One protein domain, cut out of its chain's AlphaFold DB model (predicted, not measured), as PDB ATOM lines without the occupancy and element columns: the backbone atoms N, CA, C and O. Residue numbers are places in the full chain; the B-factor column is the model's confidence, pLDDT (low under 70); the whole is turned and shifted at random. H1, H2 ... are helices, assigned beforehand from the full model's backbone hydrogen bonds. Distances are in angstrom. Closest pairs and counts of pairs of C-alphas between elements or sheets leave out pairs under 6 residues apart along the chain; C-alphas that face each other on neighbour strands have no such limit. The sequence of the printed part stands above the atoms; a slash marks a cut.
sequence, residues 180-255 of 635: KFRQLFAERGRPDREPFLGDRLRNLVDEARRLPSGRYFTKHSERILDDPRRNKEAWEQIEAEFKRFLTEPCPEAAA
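Overview. This is residues 180 to 255 of the 635 residues of an uncharacterized protein of Paludisphaera borealis (UniProt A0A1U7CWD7). Look first for one long helix, H4, which runs along the long axis of the model; H3 makes a corner with its first end, and the short H5 comes after its last end. H1 packs slantwise on the later half of H4, and H2 runs crosswise close to both H1 and H4, so that these three helices make a small, loosely joined core. The printed part has 76 residues with five named helices, in the order H1, H2, H3, H4, H5, and no named strand; the class is all helix. The whole is compact, with a radius of gyration of the C-alphas of 12.8 A, yet elongated in outline, with spans of 37 by 24 by 16 A.

Along the chain. Find C-alpha 180 at (-0.689, -20.282, -30.166), where the printed part begins. From there H1 covers residues 180 to 187, 10.7 A from first to last C-alpha. Pass along residues 188 to 198, and at C-alpha 199, at (6.751, -19.221, -48.130), you will find the beginning of H2, residues 199 to 209, which is 15.0 A long. H3 follows at residues 219 to 226 and measures 10.6 A. The longest helix is H4, residues 231 to 247; it runs 24.3 A, from C-alpha 231 at (5.387, -7.861, -39.955) to C-alpha 247 at (14.286, -29.233, -32.676). H5, residues 251 to 255, measures 6.2 A and ends at C-alpha 255, at (4.722, -38.984, -22.600).

Arrangement. Begin at H1 and look across to H4. The two touch, H4 with its residues 238 to 245 alone, and their closest C-alphas are those of Arg 182 and Phe 245, 6.8 A apart. They run the same way at a steep tilt of 45 degrees. Go on to H2, which touches no helix. It is close to H1 but not clearly touching it, with the C-alphas of Leu 184 and Ala 208 the closest at 7.7 A, and the two are about perpendicular at 76 degrees. H2 is also close but not clearly touching H4; there the closest C-alphas are those of Leu 201 and Glu 239, 7.7 A apart, and the lines stand about perpendicular at 78 degrees. H2 and H3 are apart, but only just, with their closest C-alphas at 8.2 A. At Leu 225 and Asn 231, whose C-alphas are 4.8 A apart, you will find the closest approach of H3 and H4. These two touch only at the corner by their link, H4 with residues 231 to 234 alone, and they run opposite ways at a steep tilt of 67 degrees, only just short of about perpendicular. H1 and H3 are apart. H5 touches no helix, and it is apart from H4 too. In H1, H2, H3, H4 and H5 every backbone O i to N i+4 pair is within hydrogen-bond range.

Size, cuts and confidence. The two C-alphas farthest apart are those of Arg 229 and Ala 255, at 41.1 A, while the first and last printed C-alphas, of Lys 180 and Ala 255, are 20.9 A apart. The printed part has no cut. The link from H1 to H2, of 11 residues, is long; the link from H2 to H3, of 9 residues, is short; the links from H3 to H4 and from H4 to H5 are tight. Read the B-factor column for the model's own confidence: the mean pLDDT of the printed part is 84.4, and 12 residues are under 70, namely residues 192 to 196, 213 to 214 and 251 to 255, the last of these being H5, whose mean is 60.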
ATOM      1  N   LYS A 180       0.354 -20.038 -29.157       92.25
ATOM      2  CA  LYS A 180      -0.689 -20.282 -30.166       92.25
ATOM      3  C   LYS A 180      -0.113 -20.709 -31.517       92.25
ATOM      4  O   LYS A 180      -0.662 -21.614 -32.148       92.25
ATOM      5  N   PHE A 181       1.021 -20.141 -31.934       92.75
ATOM      6  CA  PHE A 181       1.744 -20.622 -33.117       92.75
ATOM      7  C   PHE A 181       2.239 -22.059 -32.938       92.75
ATOM      8  O   PHE A 181       2.064 -22.877 -33.836       92.75
ATOM      9  N   ARG A 182       2.769 -22.420 -31.765       92.50
ATOM     10  CA  ARG A 182       3.141 -23.815 -31.470       92.50
ATOM     11  C   ARG A 182       1.955 -24.769 -31.573       92.50
ATOM     12  O   ARG A 182       2.111 -25.857 -32.122       92.50
ATOM     13  N   GLN A 183       0.783 -24.368 -31.079       91.44
ATOM     14  CA  GLN A 183      -0.449 -25.152 -31.229       91.44
ATOM     15  C   GLN A 183      -0.807 -25.334 -32.708       91.44
ATOM     16  O   GLN A 183      -1.070 -26.455 -33.137       91.44
ATOM     17  N   LEU A 184      -0.735 -24.260 -33.502       92.44
ATOM     18  CA  LEU A 184      -0.934 -24.328 -34.950       92.44
ATOM     19  C   LEU A 184       0.038 -25.320 -35.613       92.44
ATOM     20  O   LEU A 184      -0.387 -26.142 -36.424       92.44
ATOM     21  N   PHE A 185       1.323 -25.272 -35.258       91.56
ATOM     22  CA  PHE A 185       2.342 -26.167 -35.814       91.56
ATOM     23  C   PHE A 185       2.107 -27.628 -35.420       91.56
ATOM     24  O   PHE A 185       2.263 -28.521 -36.248       91.56
ATOM     25  N   ALA A 186       1.698 -27.879 -34.174       89.88
ATOM     26  CA  ALA A 186       1.380 -29.219 -33.696       89.88
ATOM     27  C   ALA A 186       0.180 -29.824 -34.437       89.88
ATOM     28  O   ALA A 186       0.263 -30.951 -34.919       89.88
ATOM     29  N   GLU A 187      -0.906 -29.063 -34.592       89.62
ATOM     30  CA  GLU A 187      -2.118 -29.542 -35.265       89.62
ATOM     31  C   GLU A 187      -1.918 -29.801 -36.763       89.62
ATOM     32  O   GLU A 187      -2.572 -30.668 -37.342       89.62
ATOM     33  N   ARG A 188      -1.018 -29.051 -37.404       88.25
ATOM     34  CA  ARG A 188      -0.715 -29.191 -38.835       88.25
ATOM     35  C   ARG A 188       0.344 -30.254 -39.125       88.25
ATOM     36  O   ARG A 188       0.605 -30.545 -40.289       88.25
ATOM     37  N   GLY A 189       0.876 -30.874 -38.072       83.38
ATOM     38  CA  GLY A 189       1.886 -31.918 -38.138       83.38
ATOM     39  C   GLY A 189       3.303 -31.359 -38.239       83.38
ATOM     40  O   GLY A 189       3.544 -30.280 -38.780       83.38
ATOM     41  N   ARG A 190       4.270 -32.130 -37.724       79.25
ATOM     42  CA  ARG A 190       5.683 -31.877 -38.011       79.25
ATOM     43  C   ARG A 190       5.923 -32.270 -39.465       79.25
ATOM     44  O   ARG A 190       5.725 -33.436 -39.787       79.25
ATOM     45  N   PRO A 191       6.326 -31.344 -40.341       70.12
ATOM     46  CA  PRO A 191       6.676 -31.723 -41.693       70.12
ATOM     47  C   PRO A 191       7.863 -32.678 -41.654       70.12
ATOM     48  O   PRO A 191       8.885 -32.402 -41.018       70.12
ATOM     49  N   ASP A 192       7.718 -33.805 -42.339       64.75
ATOM     50  CA  ASP A 192       8.761 -34.808 -42.463       64.75
ATOM     51  C   ASP A 192       9.901 -34.241 -43.329       64.75
ATOM     52  O   ASP A 192       9.932 -34.368 -44.546       64.75
ATOM     53  N   ARG A 193      10.859 -33.579 -42.673       57.03
ATOM     54  CA  ARG A 193      12.254 -33.382 -43.116       57.03
ATOM     55  C   ARG A 193      12.558 -32.509 -44.349       57.03
ATOM     56  O   ARG A 193      13.730 -32.412 -44.699       57.03
ATOM     57  N   GLU A 194      11.610 -31.797 -44.950       59.03
ATOM     58  CA  GLU A 194      11.921 -30.756 -45.956       59.03
ATOM     59  C   GLU A 194      12.059 -29.347 -45.349       59.03
ATOM     60  O   GLU A 194      11.519 -29.104 -44.264       59.03
ATOM     61  N   PRO A 195      12.750 -28.389 -46.015       59.56
ATOM     62  CA  PRO A 195      12.918 -27.033 -45.506       59.56
ATOM     63  C   PRO A 195      11.576 -26.299 -45.563       59.56
ATOM     64  O   PRO A 195      11.256 -25.575 -46.500       59.56
ATOM     65  N   PHE A 196      10.775 -26.492 -44.523       63.78
ATOM     66  CA  PHE A 196       9.480 -25.863 -44.293       63.78
ATOM     67  C   PHE A 196       9.639 -24.388 -43.864       63.78
ATOM     68  O   PHE A 196       8.954 -23.899 -42.971       63.78
ATOM     69  N   LEU A 197      10.605 -23.689 -44.465       71.69
ATOM     70  CA  LEU A 197      11.008 -22.324 -44.144       71.69
ATOM     71  C   LEU A 197      10.598 -21.374 -45.274       71.69
ATOM     72  O   LEU A 197      10.551 -21.763 -46.440       71.69
ATOM     73  N   GLY A 198      10.295 -20.124 -44.924       83.12
ATOM     74  CA  GLY A 198       9.847 -19.108 -45.875       83.12
ATOM     75  C   GLY A 198       8.378 -19.271 -46.270       83.12
ATOM     76  O   GLY A 198       7.494 -19.290 -45.412       83.12
ATOM     77  N   ASP A 199       8.102 -19.377 -47.570       85.81
ATOM     78  CA  ASP A 199       6.751 -19.221 -48.130       85.81
ATOM     79  C   ASP A 199       5.742 -20.262 -47.633       85.81
ATOM     80  O   ASP A 199       4.572 -19.941 -47.447       85.81
ATOM     81  N   ARG A 200       6.171 -21.497 -47.334       84.62
ATOM     82  CA  ARG A 200       5.272 -22.514 -46.754       84.62
ATOM     83  C   ARG A 200       4.809 -22.146 -45.343       84.62
ATOM     84  O   ARG A 200       3.635 -22.328 -45.035       84.62
ATOM     85  N   LEU A 201       5.699 -21.610 -44.503       88.38
ATOM     86  CA  LEU A 201       5.332 -21.134 -43.167       88.38
ATOM     87  C   LEU A 201       4.391 -19.928 -43.266       88.38
ATOM     88  O   LEU A 201       3.426 -19.847 -42.508       88.38
ATOM     89  N   ARG A 202       4.627 -19.042 -44.247       90.19
ATOM     90  CA  ARG A 202       3.712 -17.930 -44.538       90.19
ATOM     91  C   ARG A 202       2.328 -18.423 -44.929       90.19
ATOM     92  O   ARG A 202       1.360 -18.053 -44.279       90.19
ATOM     93  N   ASN A 203       2.255 -19.337 -45.894       89.75
ATOM     94  CA  ASN A 203       1.000 -19.936 -46.339       89.75
ATOM     95  C   ASN A 203       0.260 -20.628 -45.191       89.75
ATOM     96  O   ASN A 203      -0.948 -20.464 -45.070       89.75
ATOM     97  N   LEU A 204       0.968 -21.352 -44.317       89.06
ATOM     98  CA  LEU A 204       0.363 -22.016 -43.162       89.06
ATOM     99  C   LEU A 204      -0.296 -21.020 -42.202       89.06
ATOM    100  O   LEU A 204      -1.421 -21.224 -41.743       89.06
ATOM    101  N   VAL A 205       0.417 -19.946 -41.879       89.38
ATOM    102  CA  VAL A 205      -0.087 -18.891 -41.002       89.38
ATOM    103  C   VAL A 205      -1.227 -18.133 -41.688       89.38
ATOM    104  O   VAL A 205      -2.261 -17.931 -41.060       89.38
ATOM    105  N   ASP A 206      -1.121 -17.806 -42.975       91.25
ATOM    106  CA  ASP A 206      -2.183 -17.141 -43.739       91.25
ATOM    107  C   ASP A 206      -3.445 -18.009 -43.872       91.25
ATOM    108  O   ASP A 206      -4.562 -17.507 -43.750       91.25
ATOM    109  N   GLU A 207      -3.298 -19.322 -44.060       89.81
ATOM    110  CA  GLU A 207      -4.407 -20.276 -43.987       89.81
ATOM    111  C   GLU A 207      -5.061 -20.262 -42.607       89.81
ATOM    112  O   GLU A 207      -6.287 -20.218 -42.500       89.81
ATOM    113  N   ALA A 208      -4.254 -20.281 -41.545       89.56
ATOM    114  CA  ALA A 208      -4.759 -20.247 -40.182       89.56
ATOM    115  C   ALA A 208      -5.503 -18.937 -39.876       89.56
ATOM    116  O   ALA A 208      -6.484 -18.961 -39.136       89.56
ATOM    117  N   ARG A 209      -5.087 -17.815 -40.478       89.25
ATOM    118  CA  ARG A 209      -5.763 -16.512 -40.365       89.25
ATOM    119  C   ARG A 209      -7.129 -16.468 -41.056       89.25
ATOM    120  O   ARG A 209      -7.949 -15.626 -40.708       89.25
ATOM    121  N   ARG A 210      -7.389 -17.356 -42.024       88.25
ATOM    122  CA  ARG A 210      -8.699 -17.480 -42.699       88.25
ATOM    123  C   ARG A 210      -9.708 -18.305 -41.900       88.25
ATOM    124  O   ARG A 210     -10.894 -18.291 -42.221       88.25
ATOM    125  N   LEU A 211      -9.253 -19.049 -40.893       86.06
ATOM    126  CA  LEU A 211     -10.133 -19.786 -39.988       86.06
ATOM    127  C   LEU A 211     -10.821 -18.811 -39.013       86.06
ATOM    128  O   LEU A 211     -10.306 -17.713 -38.798       86.06
ATOM    129  N   PRO A 212     -11.976 -19.174 -38.418       80.00
ATOM    130  CA  PRO A 212     -12.685 -18.308 -37.478       80.00
ATOM    131  C   PRO A 212     -11.741 -17.714 -36.420       80.00
ATOM    132  O   PRO A 212     -11.032 -18.449 -35.725       80.00
ATOM    133  N   SER A 213     -11.721 -16.380 -36.343       67.12
ATOM    134  CA  SER A 213     -10.774 -15.582 -35.553       67.12
ATOM    135  C   SER A 213     -10.700 -16.035 -34.093       67.12
ATOM    136  O   SER A 213     -11.734 -16.295 -33.473       67.12
ATOM    137  N   GLY A 214      -9.491 -16.068 -33.525       69.62
ATOM    138  CA  GLY A 214      -9.255 -16.359 -32.105       69.62
ATOM    139  C   GLY A 214      -8.773 -17.775 -31.777       69.62
ATOM    140  O   GLY A 214      -8.423 -18.034 -30.627       69.62
ATOM    141  N   ARG A 215      -8.706 -18.694 -32.754       78.56
ATOM    142  CA  ARG A 215      -8.186 -20.050 -32.492       78.56
ATOM    143  C   ARG A 215      -6.664 -20.074 -32.309       78.56
ATOM    144  O   ARG A 215      -6.188 -20.570 -31.291       78.56
ATOM    145  N   TYR A 216      -5.923 -19.506 -33.262       86.06
ATOM    146  CA  TYR A 216      -4.447 -19.537 -33.297       86.06
ATOM    147  C   TYR A 216      -3.790 -18.163 -33.211       86.06
ATOM    148  O   TYR A 216      -2.569 -18.063 -33.196       86.06
ATOM    149  N   PHE A 217      -4.592 -17.104 -33.184       88.31
ATOM    150  CA  PHE A 217      -4.091 -15.744 -33.133       88.31
ATOM    151  C   PHE A 217      -4.829 -14.983 -32.057       88.31
ATOM    152  O   PHE A 217      -6.053 -15.040 -31.931       88.31
ATOM    153  N   THR A 218      -4.055 -14.254 -31.279       88.00
ATOM    154  CA  THR A 218      -4.562 -13.246 -30.366       88.00
ATOM    155  C   THR A 218      -4.792 -11.963 -31.161       88.00
ATOM    156  O   THR A 218      -4.106 -11.707 -32.157       88.00
ATOM    157  N   LYS A 219      -5.671 -11.083 -30.671       87.75
ATOM    158  CA  LYS A 219      -5.875  -9.754 -31.277       87.75
ATOM    159  C   LYS A 219      -4.582  -8.935 -31.379       87.75
ATOM    160  O   LYS A 219      -4.490  -8.027 -32.203       87.75
ATOM    161  N   HIS A 220      -3.604  -9.199 -30.504       88.19
ATOM    162  CA  HIS A 220      -2.288  -8.564 -30.569       88.19
ATOM    163  C   HIS A 220      -1.488  -9.105 -31.753       88.19
ATOM    164  O   HIS A 220      -1.068  -8.318 -32.594       88.19
ATOM    165  N   SER A 221      -1.351 -10.429 -31.865       91.00
ATOM    166  CA  SER A 221      -0.611 -11.062 -32.965       91.00
ATOM    167  C   SER A 221      -1.189 -10.732 -34.346       91.00
ATOM    168  O   SER A 221      -0.423 -10.420 -35.251       91.00
ATOM    169  N   GLU A 222      -2.520 -10.682 -34.495       91.50
ATOM    170  CA  GLU A 222      -3.173 -10.260 -35.745       91.50
ATOM    171  C   GLU A 222      -2.761  -8.835 -36.119       91.50
ATOM    172  O   GLU A 222      -2.285  -8.592 -37.224       91.50
ATOM    173  N   ARG A 223      -2.838  -7.901 -35.162       89.94
ATOM    174  CA  ARG A 223      -2.456  -6.500 -35.382       89.94
ATOM    175  C   ARG A 223      -0.984  -6.344 -35.761       89.94
ATOM    176  O   ARG A 223      -0.655  -5.473 -36.557       89.94
ATOM    177  N   ILE A 224      -0.100  -7.139 -35.163       91.31
ATOM    178  CA  ILE A 224       1.338  -7.104 -35.453       91.31
ATOM    179  C   ILE A 224       1.620  -7.651 -36.854       91.31
ATOM    180  O   ILE A 224       2.414  -7.058 -37.583       91.31
ATOM    181  N   LEU A 225       0.943  -8.732 -37.246       92.62
ATOM    182  CA  LEU A 225       1.042  -9.295 -38.591       92.62
ATOM    183  C   LEU A 225       0.416  -8.389 -39.657       92.62
ATOM    184  O   LEU A 225       0.882  -8.384 -40.792       92.62
ATOM    185  N   ASP A 226      -0.590  -7.594 -39.305       92.19
ATOM    186  CA  ASP A 226      -1.199  -6.612 -40.206       92.19
ATOM    187  C   ASP A 226      -0.437  -5.290 -40.297       92.19
ATOM    188  O   ASP A 226      -0.683  -4.507 -41.215       92.19
ATOM    189  N   ASP A 227       0.496  -5.017 -39.382       90.06
ATOM    190  CA  ASP A 227       1.337  -3.825 -39.450       90.06
ATOM    191  C   ASP A 227       2.520  -4.089 -40.402       90.06
ATOM    192  O   ASP A 227       3.481  -4.760 -40.010       90.06
ATOM    193  N   PRO A 228       2.534  -3.526 -41.631       89.56
ATOM    194  CA  PRO A 228       3.604  -3.771 -42.605       89.56
ATOM    195  C   PRO A 228       4.979  -3.312 -42.107       89.56
ATOM    196  O   PRO A 228       6.000  -3.677 -42.679       89.56
ATOM    197  N   ARG A 229       5.021  -2.501 -41.043       87.31
ATOM    198  CA  ARG A 229       6.256  -1.994 -40.438       87.31
ATOM    199  C   ARG A 229       6.841  -2.924 -39.376       87.31
ATOM    200  O   ARG A 229       7.973  -2.687 -38.981       87.31
ATOM    201  N   ARG A 230       6.062  -3.893 -38.885       89.38
ATOM    202  CA  ARG A 230       6.448  -4.872 -37.846       89.38
ATOM    203  C   ARG A 230       6.423  -6.302 -38.349       89.38
ATOM    204  O   ARG A 230       7.034  -7.180 -37.749       89.38
ATOM    205  N   ASN A 231       5.650  -6.542 -39.406       91.44
ATOM    206  CA  ASN A 231       5.387  -7.861 -39.955       91.44
ATOM    207  C   ASN A 231       6.697  -8.605 -40.248       91.44
ATOM    208  O   ASN A 231       6.815  -9.770 -39.881       91.44
ATOM    209  N   LYS A 232       7.706  -7.926 -40.812       90.75
ATOM    210  CA  LYS A 232       9.003  -8.542 -41.113       90.75
ATOM    211  C   LYS A 232       9.662  -9.130 -39.859       90.75
ATOM    212  O   LYS A 232       9.971 -10.317 -39.843       90.75
ATOM    213  N   GLU A 233       9.848  -8.327 -38.819       89.88
ATOM    214  CA  GLU A 233      10.502  -8.756 -37.581       89.88
ATOM    215  C   GLU A 233       9.641  -9.779 -36.818       89.88
ATOM    216  O   GLU A 233      10.161 -10.699 -36.188       89.88
ATOM    217  N   ALA A 234       8.312  -9.670 -36.908       92.88
ATOM    218  CA  ALA A 234       7.402 -10.668 -36.357       92.88
ATOM    219  C   ALA A 234       7.557 -12.033 -37.050       92.88
ATOM    220  O   ALA A 234       7.569 -13.057 -36.369       92.88
ATOM    221  N   TRP A 235       7.743 -12.078 -38.375       93.69
ATOM    222  CA  TRP A 235       8.032 -13.335 -39.078       93.69
ATOM    223  C   TRP A 235       9.354 -13.953 -38.668       93.69
ATOM    224  O   TRP A 235       9.422 -15.170 -38.545       93.69
ATOM    225  N   GLU A 236      10.384 -13.146 -38.428       90.69
ATOM    226  CA  GLU A 236      11.666 -13.654 -37.933       90.69
ATOM    227  C   GLU A 236      11.483 -14.354 -36.570       90.69
ATOM    228  O   GLU A 236      12.054 -15.425 -36.347       90.69
ATOM    229  N   GLN A 237      10.614 -13.828 -35.693       92.75
ATOM    230  CA  GLN A 237      10.235 -14.505 -34.445       92.75
ATOM    231  C   GLN A 237       9.436 -15.794 -34.682       92.75
ATOM    232  O   GLN A 237       9.730 -16.811 -34.055       92.75
ATOM    233  N   ILE A 238       8.458 -15.788 -35.594       94.12
ATOM    234  CA  ILE A 238       7.659 -16.982 -35.926       94.12
ATOM    235  C   ILE A 238       8.550 -18.080 -36.521       94.12
ATOM    236  O   ILE A 238       8.420 -19.245 -36.153       94.12
ATOM    237  N   GLU A 239       9.484 -17.728 -37.405       92.69
ATOM    238  CA  GLU A 239      10.453 -18.662 -37.983       92.69
ATOM    239  C   GLU A 239      11.388 -19.247 -36.922       92.69
ATOM    240  O   GLU A 239      11.679 -20.445 -36.952       92.69
ATOM    241  N   ALA A 240      11.865 -18.423 -35.985       91.12
ATOM    242  CA  ALA A 240      12.685 -18.888 -34.870       91.12
ATOM    243  C   ALA A 240      11.909 -19.871 -33.980       91.12
ATOM    244  O   ALA A 240      12.419 -20.947 -33.659       91.12
ATOM    245  N   GLU A 241      10.657 -19.549 -33.653       94.19
ATOM    246  CA  GLU A 241       9.785 -20.403 -32.847       94.19
ATOM    247  C   GLU A 241       9.433 -21.711 -33.569       94.19
ATOM    248  O   GLU A 241       9.417 -22.784 -32.967       94.19
ATOM    249  N   PHE A 242       9.231 -21.660 -34.885       92.88
ATOM    250  CA  PHE A 242       9.005 -22.849 -35.698       92.88
ATOM    251  C   PHE A 242      10.243 -23.757 -35.740       92.88
ATOM    252  O   PHE A 242      10.137 -24.960 -35.499       92.88
ATOM    253  N   LYS A 243      11.443 -23.197 -35.958       91.00
ATOM    254  CA  LYS A 243      12.709 -23.954 -35.884       91.00
ATOM    255  C   LYS A 243      12.865 -24.629 -34.524       91.00
ATOM    256  O   LYS A 243      13.212 -25.806 -34.456       91.00
ATOM    257  N   ARG A 244      12.544 -23.909 -33.450       90.44
ATOM    258  CA  ARG A 244      12.563 -24.439 -32.090       90.44
ATOM    259  C   ARG A 244      11.592 -25.607 -31.923       90.44
ATOM    260  O   ARG A 244      12.001 -26.666 -31.451       90.44
ATOM    261  N   PHE A 245      10.349 -25.447 -32.373       91.44
ATOM    262  CA  PHE A 245       9.335 -26.501 -32.365       91.44
ATOM    263  C   PHE A 245       9.798 -27.779 -33.086       91.44
ATOM    264  O   PHE A 245       9.492 -28.880 -32.625       91.44
ATOM    265  N   LEU A 246      10.567 -27.652 -34.174       89.94
ATOM    266  CA  LEU A 246      11.148 -28.797 -34.883       89.94
ATOM    267  C   LEU A 246      12.273 -29.481 -34.092       89.94
ATOM    268  O   LEU A 246      12.361 -30.709 -34.102       89.94
ATOM    269  N   THR A 247      13.127 -28.705 -33.419       89.69
ATOM    270  CA  THR A 247      14.286 -29.233 -32.676       89.69
ATOM    271  C   THR A 247      13.941 -29.813 -31.310       89.69
ATOM    272  O   THR A 247      14.637 -30.704 -30.829       89.69
ATOM    273  N   GLU A 248      12.879 -29.331 -30.670       89.88
ATOM    274  CA  GLU A 248      12.492 -29.832 -29.359       89.88
ATOM    275  C   GLU A 248      11.871 -31.235 -29.458       89.88
ATOM    276  O   GLU A 248      11.088 -31.515 -30.380       89.88
ATOM    277  N   PRO A 249      12.179 -32.141 -28.512       84.12
ATOM    278  CA  PRO A 249      11.526 -33.439 -28.451       84.12
ATOM    279  C   PRO A 249      10.018 -33.233 -28.287       84.12
ATOM    280  O   PRO A 249       9.577 -32.446 -27.452       84.12
ATOM    281  N   CYS A 250       9.221 -33.913 -29.117       74.19
ATOM    282  CA  CYS A 250       7.769 -33.804 -29.045       74.19
ATOM    283  C   CYS A 250       7.307 -34.215 -27.634       74.19
ATOM    284  O   CYS A 250       7.581 -35.354 -27.239       74.19
ATOM    285  N   PRO A 251       6.606 -33.346 -26.880       65.44
ATOM    286  CA  PRO A 251       6.138 -33.678 -25.536       65.44
ATOM    287  C   PRO A 251       5.289 -34.955 -25.517       65.44
ATOM    288  O   PRO A 251       5.398 -35.767 -24.601       65.44
ATOM    289  N   GLU A 252       4.508 -35.196 -26.577       64.75
ATOM    290  CA  GLU A 252       3.713 -36.419 -26.727       64.75
ATOM    291  C   GLU A 252       4.574 -37.672 -26.914       64.75
ATOM    292  O   GLU A 252       4.219 -38.745 -26.430       64.75
ATOM    293  N   ALA A 253       5.720 -37.562 -27.590       58.78
ATOM    294  CA  ALA A 253       6.648 -38.681 -27.736       58.78
ATOM    295  C   ALA A 253       7.318 -39.021 -26.395       58.78
ATOM    296  O   ALA A 253       7.464 -40.201 -26.077       58.78
ATOM    297  N   ALA A 254       7.645 -38.007 -25.584       56.16
ATOM    298  CA  ALA A 254       8.144 -38.200 -24.223       56.16
ATOM    299  C   ALA A 254       7.083 -38.862 -23.317       56.16
ATOM    300  O   ALA A 254       7.366 -39.869 -22.672       56.16
ATOM    301  N   ALA A 255       5.829 -38.399 -23.366       56.16
ATOM    302  CA  ALA A 255       4.722 -38.984 -22.600       56.16
ATOM    303  C   ALA A 255       4.371 -40.433 -23.024       56.16
ATOM    304  O   ALA A 255       3.987 -41.269 -22.197       56.16
TER     305      ALA A 255